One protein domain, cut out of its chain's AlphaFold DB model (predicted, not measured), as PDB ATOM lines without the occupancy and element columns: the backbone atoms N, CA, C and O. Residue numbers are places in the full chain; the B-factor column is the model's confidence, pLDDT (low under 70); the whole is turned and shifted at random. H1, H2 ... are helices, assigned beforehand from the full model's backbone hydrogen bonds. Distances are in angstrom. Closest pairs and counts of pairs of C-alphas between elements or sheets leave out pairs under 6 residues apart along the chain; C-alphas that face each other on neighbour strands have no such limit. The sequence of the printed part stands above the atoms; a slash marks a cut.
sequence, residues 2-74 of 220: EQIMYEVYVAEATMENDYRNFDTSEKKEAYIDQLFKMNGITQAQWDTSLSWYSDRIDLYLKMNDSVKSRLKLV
ATOM      1  N   GLU A   2       8.590   3.563 -54.548       85.62
ATOM      2  CA  GLU A   2       7.474   2.639 -54.281       85.62
ATOM      3  C   GLU A   2       7.902   1.239 -53.790       85.62
ATOM      4  O   GLU A   2       7.388   0.759 -52.787       85.62
ATOM      5  N   GLN A   3       8.905   0.621 -54.428       87.00
ATOM      6  CA  GLN A   3       9.464  -0.671 -54.000       87.00
ATOM      7  C   GLN A   3      10.025  -0.639 -52.571       87.00
ATOM      8  O   GLN A   3       9.756  -1.539 -51.787       87.00
ATOM      9  N   ILE A   4      10.777   0.404 -52.224       88.88
ATOM     10  CA  ILE A   4      11.392   0.535 -50.899       88.88
ATOM     11  C   ILE A   4      10.302   0.776 -49.851       88.88
ATOM     12  O   ILE A   4      10.342   0.197 -48.778       88.88
ATOM     13  N   MET A   5       9.282   1.571 -50.186       88.00
ATOM     14  CA  MET A   5       8.128   1.811 -49.317       88.00
ATOM     15  C   MET A   5       7.326   0.533 -49.050       88.00
ATOM     16  O   MET A   5       6.948   0.278 -47.913       88.00
ATOM     17  N   TYR A   6       7.137  -0.303 -50.074       89.62
ATOM     18  CA  TYR A   6       6.573  -1.642 -49.914       89.62
ATOM     19  C   TYR A   6       7.400  -2.496 -48.941       89.62
ATOM     20  O   TYR A   6       6.842  -3.093 -48.026       89.62
ATOM     21  N   GLU A   7       8.723  -2.543 -49.109       86.81
ATOM     22  CA  GLU A   7       9.581  -3.367 -48.253       86.81
ATOM     23  C   GLU A   7       9.664  -2.848 -46.813       86.81
ATOM     24  O   GLU A   7       9.700  -3.654 -45.886       86.81
ATOM     25  N   VAL A   8       9.624  -1.526 -46.611       88.19
ATOM     26  CA  VAL A   8       9.544  -0.907 -45.279       88.19
ATOM     27  C   VAL A   8       8.245  -1.307 -44.577       88.19
ATOM     28  O   VAL A   8       8.301  -1.735 -43.431       88.19
ATOM     29  N   TYR A   9       7.095  -1.282 -45.258       87.44
ATOM     30  CA  TYR A   9       5.823  -1.712 -44.658       87.44
ATOM     31  C   TYR A   9       5.794  -3.197 -44.305       87.44
ATOM     32  O   TYR A   9       5.289  -3.576 -43.249       87.44
ATOM     33  N   VAL A  10       6.367  -4.052 -45.155       85.50
ATOM     34  CA  VAL A  10       6.518  -5.477 -44.834       85.50
ATOM     35  C   VAL A  10       7.438  -5.660 -43.625       85.50
ATOM     36  O   VAL A  10       7.142  -6.473 -42.746       85.50
ATOM     37  N   ALA A  11       8.532  -4.898 -43.551       85.94
ATOM     38  CA  ALA A  11       9.455  -4.940 -42.427       85.94
ATOM     39  C   ALA A  11       8.784  -4.488 -41.122       85.94
ATOM     40  O   ALA A  11       8.895  -5.185 -40.116       85.94
ATOM     41  N   GLU A  12       8.042  -3.380 -41.140       85.12
ATOM     42  CA  GLU A  12       7.272  -2.874 -39.996       85.12
ATOM     43  C   GLU A  12       6.256  -3.902 -39.498       85.12
ATOM     44  O   GLU A  12       6.292  -4.275 -38.325       85.12
ATOM     45  N   ALA A  13       5.437  -4.457 -40.395       80.50
ATOM     46  CA  ALA A  13       4.475  -5.500 -40.045       80.50
ATOM     47  C   ALA A  13       5.155  -6.757 -39.465       80.50
ATOM     48  O   ALA A  13       4.647  -7.374 -38.528       80.50
ATOM     49  N   THR A  14       6.330  -7.128 -39.986       79.81
ATOM     50  CA  THR A  14       7.119  -8.258 -39.468       79.81
ATOM     51  C   THR A  14       7.618  -7.982 -38.051       79.81
ATOM     52  O   THR A  14       7.496  -8.839 -37.176       79.81
ATOM     53  N   MET A  15       8.142  -6.779 -37.805       82.19
ATOM     54  CA  MET A  15       8.638  -6.368 -36.490       82.19
ATOM     55  C   MET A  15       7.521  -6.269 -35.446       82.19
ATOM     56  O   MET A  15       7.750  -6.578 -34.279       82.19
ATOM     57  N   GLU A  16       6.322  -5.842 -35.845       77.81
ATOM     58  CA  GLU A  16       5.154  -5.788 -34.960       77.81
ATOM     59  C   GLU A  16       4.638  -7.183 -34.590       77.81
ATOM     60  O   GLU A  16       4.261  -7.413 -33.439       77.81
ATOM     61  N   ASN A  17       4.654  -8.128 -35.535       71.88
ATOM     62  CA  ASN A  17       4.151  -9.482 -35.308       71.88
ATOM     63  C   ASN A  17       5.161 -10.379 -34.559       71.88
ATOM     64  O   ASN A  17       4.768 -11.256 -33.789       71.88
ATOM     65  N   ASP A  18       6.468 -10.148 -34.729       75.62
ATOM     66  CA  ASP A  18       7.540 -10.911 -34.076       75.62
ATOM     67  C   ASP A  18       8.186 -10.150 -32.905       75.62
ATOM     68  O   ASP A  18       9.389  -9.872 -32.858       75.62
ATOM     69  N   TYR A  19       7.369  -9.842 -31.897       69.12
ATOM     70  CA  TYR A  19       7.804  -9.092 -30.714       69.12
ATOM     71  C   TYR A  19       8.955  -9.764 -29.942       69.12
ATOM     72  O   TYR A  19       9.697  -9.102 -29.223       69.12
ATOM     73  N   ARG A  20       9.124 -11.088 -30.067       75.00
ATOM     74  CA  ARG A  20      10.197 -11.828 -29.379       75.00
ATOM     75  C   ARG A  20      11.569 -11.538 -29.972       75.00
ATOM     76  O   ARG A  20      12.541 -11.462 -29.225       75.00
ATOM     77  N   ASN A  21      11.651 -11.398 -31.292       72.62
ATOM     78  CA  ASN A  21      12.908 -11.104 -31.973       72.62
ATOM     79  C   ASN A  21      13.154  -9.594 -32.119       72.62
ATOM     80  O   ASN A  21      14.309  -9.191 -32.243       72.62
ATOM     81  N   PHE A  22      12.107  -8.769 -32.014       81.56
ATOM     82  CA  PHE A  22      12.161  -7.304 -32.109       81.56
ATOM     83  C   PHE A  22      11.708  -6.603 -30.816       81.56
ATOM     84  O   PHE A  22      10.919  -5.658 -30.836       81.56
ATOM     85  N   ASP A  23      12.225  -7.067 -29.679       81.31
ATOM     86  CA  ASP A  23      11.920  -6.556 -28.336       81.31
ATOM     87  C   ASP A  23      12.630  -5.235 -27.990       81.31
ATOM     88  O   ASP A  23      12.186  -4.523 -27.088       81.31
ATOM     89  N   THR A  24      13.705  -4.881 -28.703       87.38
ATOM     90  CA  THR A  24      14.447  -3.627 -28.496       87.38
ATOM     91  C   THR A  24      14.475  -2.748 -29.743       87.38
ATOM     92  O   THR A  24      14.409  -3.234 -30.876       87.38
ATOM     93  N   SER A  25      14.589  -1.433 -29.537       84.88
ATOM     94  CA  SER A  25      14.672  -0.451 -30.625       84.88
ATOM     95  C   SER A  25      15.895  -0.681 -31.512       84.88
ATOM     96  O   SER A  25      15.789  -0.567 -32.727       84.88
ATOM     97  N   GLU A  26      17.023  -1.107 -30.942       88.81
ATOM     98  CA  GLU A  26      18.263  -1.356 -31.684       88.81
ATOM     99  C   GLU A  26      18.115  -2.512 -32.680       88.81
ATOM    100  O   GLU A  26      18.673  -2.465 -33.773       88.81
ATOM    101  N   LYS A  27      17.345  -3.555 -32.335       83.69
ATOM    102  CA  LYS A  27      17.077  -4.670 -33.258       83.69
ATOM    103  C   LYS A  27      16.173  -4.243 -34.413       83.69
ATOM    104  O   LYS A  27      16.366  -4.705 -35.536       83.69
ATOM    105  N   LYS A  28      15.214  -3.352 -34.143       86.25
ATOM    106  CA  LYS A  28      14.339  -2.769 -35.170       86.25
ATOM    107  C   LYS A  28      15.128  -1.869 -36.119       86.25
ATOM    108  O   LYS A  28      15.043  -2.037 -37.333       86.25
ATOM    109  N   GLU A  29      15.956  -0.980 -35.574       88.69
ATOM    110  CA  GLU A  29      16.843  -0.113 -36.358       88.69
ATOM    111  C   GLU A  29      17.824  -0.930 -37.204       88.69
ATOM    112  O   GLU A  29      17.922  -0.704 -38.405       88.69
ATOM    113  N   ALA A  30      18.472  -1.948 -36.628       87.62
ATOM    114  CA  ALA A  30      19.398  -2.807 -37.366       87.62
ATOM    115  C   ALA A  30      18.733  -3.518 -38.558       87.62
ATOM    116  O   ALA A  30      19.371  -3.721 -39.595       87.62
ATOM    117  N   TYR A  31      17.458  -3.890 -38.427       87.94
ATOM    118  CA  TYR A  31      16.695  -4.534 -39.492       87.94
ATOM    119  C   TYR A  31      16.349  -3.567 -40.628       87.94
ATOM    120  O   TYR A  31      16.556  -3.895 -41.799       87.94
ATOM    121  N   ILE A  32      15.920  -2.347 -40.297       89.19
ATOM    122  CA  ILE A  32      15.688  -1.277 -41.278       89.19
ATOM    123  C   ILE A  32      16.999  -0.850 -41.958       89.19
ATOM    124  O   ILE A  32      17.047  -0.702 -43.180       89.19
ATOM    125  N   ASP A  33      18.099  -0.751 -41.215       88.75
ATOM    126  CA  ASP A  33      19.422  -0.455 -41.768       88.75
ATOM    127  C   ASP A  33      19.895  -1.533 -42.745       88.75
ATOM    128  O   ASP A  33      20.499  -1.239 -43.782       88.75
ATOM    129  N   GLN A  34      19.638  -2.804 -42.425       88.06
ATOM    130  CA  GLN A  34      19.936  -3.911 -43.325       88.06
ATOM    131  C   GLN A  34      19.083  -3.832 -44.596       88.06
ATOM    132  O   GLN A  34      19.622  -4.002 -45.692       88.06
ATOM    133  N   LEU A  35      17.793  -3.522 -44.467       89.50
ATOM    134  CA  LEU A  35      16.897  -3.314 -45.599       89.50
ATOM    135  C   LEU A  35      17.401  -2.191 -46.521       89.50
ATOM    136  O   LEU A  35      17.476  -2.364 -47.741       89.50
ATOM    137  N   PHE A  36      17.810  -1.058 -45.953       92.12
ATOM    138  CA  PHE A  36      18.365   0.062 -46.711       92.12
ATOM    139  C   PHE A  36      19.669  -0.305 -47.420       92.12
ATOM    140  O   PHE A  36      19.816  -0.022 -48.612       92.12
ATOM    141  N   LYS A  37      20.569  -1.033 -46.748       90.81
ATOM    142  CA  LYS A  37      21.797  -1.560 -47.368       90.81
ATOM    143  C   LYS A  37      21.501  -2.479 -48.552       90.81
ATOM    144  O   LYS A  37      22.163  -2.356 -49.579       90.81
ATOM    145  N   MET A  38      20.512  -3.369 -48.436       88.25
ATOM    146  CA  MET A  38      20.104  -4.263 -49.530       88.25
ATOM    147  C   MET A  38      19.571  -3.493 -50.743       88.25
ATOM    148  O   MET A  38      19.812  -3.894 -51.879       88.25
ATOM    149  N   ASN A  39      18.915  -2.359 -50.503       87.75
ATOM    150  CA  ASN A  39      18.413  -1.462 -51.543       87.75
ATOM    151  C   ASN A  39      19.451  -0.440 -52.038       87.75
ATOM    152  O   ASN A  39      19.137   0.386 -52.896       87.75
ATOM    153  N   GLY A  40      20.681  -0.472 -51.514       90.69
ATOM    154  CA  GLY A  40      21.741   0.467 -51.882       90.69
ATOM    155  C   GLY A  40      21.451   1.918 -51.491       90.69
ATOM    156  O   GLY A  40      21.980   2.828 -52.129       90.69
ATOM    157  N   ILE A  41      20.613   2.142 -50.474       91.56
ATOM    158  CA  ILE A  41      20.255   3.474 -49.976       91.56
ATOM    159  C   ILE A  41      20.701   3.675 -48.526       91.56
ATOM    160  O   ILE A  41      21.004   2.726 -47.805       91.56
ATOM    161  N   THR A  42      20.739   4.931 -48.091       90.62
ATOM    162  CA  THR A  42      20.969   5.307 -46.690       90.62
ATOM    163  C   THR A  42      19.708   5.893 -46.064       90.62
ATOM    164  O   THR A  42      18.847   6.424 -46.768       90.62
ATOM    165  N   GLN A  43      19.624   5.875 -44.732       87.56
ATOM    166  CA  GLN A  43      18.530   6.517 -43.998       87.56
ATOM    167  C   GLN A  43      18.379   8.002 -44.373       87.56
ATOM    168  O   GLN A  43      17.283   8.465 -44.659       87.56
ATOM    169  N   ALA A  44      19.488   8.734 -44.519       91.50
ATOM    170  CA  ALA A  44      19.444  10.135 -44.938       91.50
ATOM    171  C   ALA A  44      18.844  10.330 -46.348       91.50
ATOM    172  O   ALA A  44      18.141  11.311 -46.598       91.50
ATOM    173  N   GLN A  45      19.105   9.409 -47.283       89.69
ATOM    174  CA  GLN A  45      18.508   9.446 -48.625       89.69
ATOM    175  C   GLN A  45      17.015   9.115 -48.591       89.69
ATOM    176  O   GLN A  45      16.236   9.711 -49.341       89.69
ATOM    177  N   TRP A  46      16.618   8.190 -47.717       89.31
ATOM    178  CA  TRP A  46      15.223   7.873 -47.446       89.31
ATOM    179  C   TRP A  46      14.473   9.085 -46.877       89.31
ATOM    180  O   TRP A  46      13.481   9.511 -47.465       89.31
ATOM    181  N   ASP A  47      15.005   9.719 -45.832       88.69
ATOM    182  CA  ASP A  47      14.406  10.895 -45.188       88.69
ATOM    183  C   ASP A  47      14.308  12.085 -46.152       88.69
ATOM    184  O   ASP A  47      13.291  12.778 -46.216       88.69
ATOM    185  N   THR A  48      15.340  12.289 -46.977       90.62
ATOM    186  CA  THR A  48      15.329  13.319 -48.029       90.62
ATOM    187  C   THR A  48      14.256  13.029 -49.078       90.62
ATOM    188  O   THR A  48      13.565  13.943 -49.532       90.62
ATOM    189  N   SER A  49      14.087  11.758 -49.452       87.81
ATOM    190  CA  SER A  49      13.036  11.349 -50.384       87.81
ATOM    191  C   SER A  49      11.658  11.595 -49.773       87.81
ATOM    192  O   SER A  49      10.818  12.211 -50.421       87.81
ATOM    193  N   LEU A  50      11.433  11.190 -48.519       85.81
ATOM    194  CA  LEU A  50      10.182  11.438 -47.794       85.81
ATOM    195  C   LEU A  50       9.846  12.927 -47.709       85.81
ATOM    196  O   LEU A  50       8.708  13.309 -47.977       85.81
ATOM    197  N   SER A  51      10.832  13.767 -47.401       87.88
ATOM    198  CA  SER A  51      10.674  15.223 -47.391       87.88
ATOM    199  C   SER A  51      10.234  15.752 -48.764       87.88
ATOM    200  O   SER A  51       9.215  16.432 -48.871       87.88
ATOM    201  N   TRP A  52      10.893  15.323 -49.847       88.06
ATOM    202  CA  TRP A  52      10.520  15.702 -51.217       88.06
ATOM    203  C   TRP A  52       9.099  15.257 -51.610       88.06
ATOM    204  O   TRP A  52       8.394  15.974 -52.322       88.06
ATOM    205  N   TYR A  53       8.666  14.078 -51.154       84.31
ATOM    206  CA  TYR A  53       7.299  13.589 -51.366       84.31
ATOM    207  C   TYR A  53       6.267  14.298 -50.483       84.31
ATOM    208  O   TYR A  53       5.111  14.408 -50.887       84.31
ATOM    209  N   SER A  54       6.666  14.819 -49.322       80.38
ATOM    210  CA  SER A  54       5.778  15.569 -48.422       80.38
ATOM    211  C   SER A  54       5.351  16.902 -49.043       80.38
ATOM    212  O   SER A  54       4.189  17.287 -48.940       80.38
ATOM    213  N   ASP A  55       6.245  17.536 -49.808       87.56
ATOM    214  CA  ASP A  55       5.939  18.722 -50.622       87.56
ATOM    215  C   ASP A  55       5.033  18.409 -51.833       87.56
ATOM    216  O   ASP A  55       4.524  19.316 -52.497       87.56
ATOM    217  N   ARG A  56       4.822  17.123 -52.153       90.00
ATOM    218  CA  ARG A  56       3.991  16.643 -53.270       90.00
ATOM    219  C   ARG A  56       3.019  15.560 -52.818       90.00
ATOM    220  O   ARG A  56       3.040  14.432 -53.322       90.00
ATOM    221  N   ILE A  57       2.136  15.942 -51.902       86.25
ATOM    222  CA  ILE A  57       1.194  15.034 -51.245       86.25
ATOM    223  C   ILE A  57       0.380  14.171 -52.226       86.25
ATOM    224  O   ILE A  57       0.208  12.978 -51.990       86.25
ATOM    225  N   ASP A  58      -0.023  14.712 -53.378       89.38
ATOM    226  CA  ASP A  58      -0.788  13.966 -54.390       89.38
ATOM    227  C   ASP A  58      -0.008  12.782 -54.982       89.38
ATOM    228  O   ASP A  58      -0.579  11.731 -55.282       89.38
ATOM    229  N   LEU A  59       1.307  12.941 -55.177       86.19
ATOM    230  CA  LEU A  59       2.171  11.868 -55.675       86.19
ATOM    231  C   LEU A  59       2.431  10.831 -54.585       86.19
ATOM    232  O   LEU A  59       2.472   9.637 -54.880       86.19
ATOM    233  N   TYR A  60       2.578  11.282 -53.340       85.19
ATOM    234  CA  TYR A  60       2.744  10.400 -52.192       85.19
ATOM    235  C   TYR A  60       1.515   9.510 -51.976       85.19
ATOM    236  O   TYR A  60       1.664   8.296 -51.858       85.19
ATOM    237  N   LEU A  61       0.306  10.086 -52.001       87.38
ATOM    238  CA  LEU A  61      -0.944   9.337 -51.841       87.38
ATOM    239  C   LEU A  61      -1.116   8.278 -52.933       87.38
ATOM    240  O   LEU A  61      -1.347   7.117 -52.619       87.38
ATOM    241  N   LYS A  62      -0.893   8.637 -54.205       89.38
ATOM    242  CA  LYS A  62      -0.952   7.670 -55.317       89.38
ATOM    243  C   LYS A  62       0.041   6.521 -55.155       89.38
ATOM    244  O   LYS A  62      -0.285   5.377 -55.458       89.38
ATOM    245  N   MET A  63       1.257   6.826 -54.706       87.56
ATOM    246  CA  MET A  63       2.272   5.808 -54.451       87.56
ATOM    247  C   MET A  63       1.859   4.897 -53.287       87.56
ATOM    248  O   MET A  63       1.991   3.682 -53.402       87.56
ATOM    249  N   ASN A  64       1.316   5.459 -52.203       86.69
ATOM    250  CA  ASN A  64       0.812   4.694 -51.062       86.69
ATOM    251  C   ASN A  64      -0.337   3.759 -51.472       86.69
ATOM    252  O   ASN A  64      -0.289   2.567 -51.170       86.69
ATOM    253  N   ASP A  65      -1.306   4.264 -52.242       88.25
ATOM    254  CA  ASP A  65      -2.420   3.472 -52.770       88.25
ATOM    255  C   ASP A  65      -1.920   2.306 -53.634       88.25
ATOM    256  O   ASP A  65      -2.379   1.176 -53.473       88.25
ATOM    257  N   SER A  66      -0.929   2.550 -54.498       90.62
ATOM    258  CA  SER A  66      -0.313   1.506 -55.327       90.62
ATOM    259  C   SER A  66       0.363   0.415 -54.485       90.62
ATOM    260  O   SER A  66       0.112  -0.779 -54.683       90.62
ATOM    261  N   VAL A  67       1.153   0.807 -53.476       89.38
ATOM    262  CA  VAL A  67       1.786  -0.128 -52.526       89.38
ATOM    263  C   VAL A  67       0.729  -0.940 -51.778       89.38
ATOM    264  O   VAL A  67       0.855  -2.162 -51.667       89.38
ATOM    265  N   LYS A  68      -0.339  -0.289 -51.309       85.75
ATOM    266  CA  LYS A  68      -1.445  -0.938 -50.601       85.75
ATOM    267  C   LYS A  68      -2.171  -1.948 -51.487       85.75
ATOM    268  O   LYS A  68      -2.408  -3.076 -51.055       85.75
ATOM    269  N   SER A  69      -2.489  -1.590 -52.730       87.44
ATOM    270  CA  SER A  69      -3.098  -2.513 -53.695       87.44
ATOM    271  C   SER A  69      -2.213  -3.730 -53.951       87.44
ATOM    272  O   SER A  69      -2.710  -4.856 -53.977       87.44
ATOM    273  N   ARG A  70      -0.897  -3.529 -54.083       89.00
ATOM    274  CA  ARG A  70       0.057  -4.631 -54.241       89.00
ATOM    275  C   ARG A  70       0.086  -5.548 -53.019       89.00
ATOM    276  O   ARG A  70       0.041  -6.762 -53.197       89.00
ATOM    277  N   LEU A  71       0.140  -4.996 -51.806       86.12
ATOM    278  CA  LEU A  71       0.119  -5.781 -50.565       86.12
ATOM    279  C   LEU A  71      -1.140  -6.646 -50.468       86.12
ATOM    280  O   LEU A  71      -1.031  -7.841 -50.210       86.12
ATOM    281  N   LYS A  72      -2.313  -6.077 -50.774       82.12
ATOM    282  CA  LYS A  72      -3.582  -6.819 -50.793       82.12
ATOM    283  C   LYS A  72      -3.577  -7.978 -51.783       82.12
ATOM    284  O   LYS A  72      -4.037  -9.067 -51.457       82.12
ATOM    285  N   LEU A  73      -3.049  -7.756 -52.987       83.44
ATOM    286  CA  LEU A  73      -2.932  -8.815 -53.988       83.44
ATOM    287  C   LEU A  73      -2.018  -9.938 -53.502       83.44
ATOM    288  O   LEU A  73      -2.407 -11.098 -53.580       83.44
ATOM    289  N   VAL A  74      -0.841  -9.593 -52.966       83.75
ATOM    290  CA  VAL A  74       0.119 -10.573 -52.440       83.75
ATOM    291  C   VAL A  74      -0.500 -11.376 -51.298       83.75
ATOM    292  O   VAL A  74      -0.417 -12.603 -51.321       83.75
TER     293      VAL A  74
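What this domain is: This is residues 2 to 74 of the 220 residues of the protein "DUF4296 domain-containing protein" of Bacteroidales bacterium (UniProt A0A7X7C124). Four helices follow one another round an open ring: H1 and H2 make a helical hairpin, H3 turns off from the end of H2, and H4 folds back so that its residues 63 to 71 meet the first residues of H1, 2 to 6. The corner between H3 and H4 sticks out with residues 54 to 59. The printed part has 73 residues with four named helices, H1 to H4 in chain order, and no named strand; the class is all helix. It is only just compact, close to loose, with a radius of gyration of the C-alphas of 13.3 A and spans of 37 by 30 by 18 A.

Where its parts are: H1 is residues 2 to 17, 22.8 A long from first to last C-alpha, beginning at C-alpha 2 (7.474, 2.639, -54.281). H2 is residues 25 to 38, 20.0 A. H3 is residues 43 to 54, 16.3 A, beginning at C-alpha 43 (18.530, 6.517, -43.998). H4, the longest, is residues 57 to 74, 25.7 A, ending at C-alpha 74 (0.119, -10.573, -52.440).

How they stand to each other: H1 and H2 touch as a hairpin, at a shallow tilt of 29 degrees, opposite ways; their closest C-alphas, of Met 15 and Lys 28, are 6.9 A apart. H2 and H3 are close but not clearly touching, about perpendicular at 84 degrees, with the closest C-alphas, of Phe 36 and Gln 43, 7.0 A apart. H3 and H4 only just touch, with 3 pairs of C-alphas within 8 A, and only at the corner by their link; the closest C-alphas are those of Tyr 53 and Tyr 60, 5.6 A. H4 touches H1 at a steep tilt of 60 degrees, the same way, closest at the C-alphas of Tyr 6 and Val 67, 5.7 A. H1 and H3 are apart, and so are H2 and H4. In H1, H2, H3 and H4 every O i to N i+4 pair is within hydrogen-bond range.

The domain as a whole: The two C-alphas farthest apart, of Arg 20 and Arg 56, are 37.7 A from each other. The printed part has no cut. The links H2 to H3 and H3 to H4 are tight, H1 to H2 is short, and no link is long. The mean pLDDT of the printed part is 86.0; residue 19 alone is under 70.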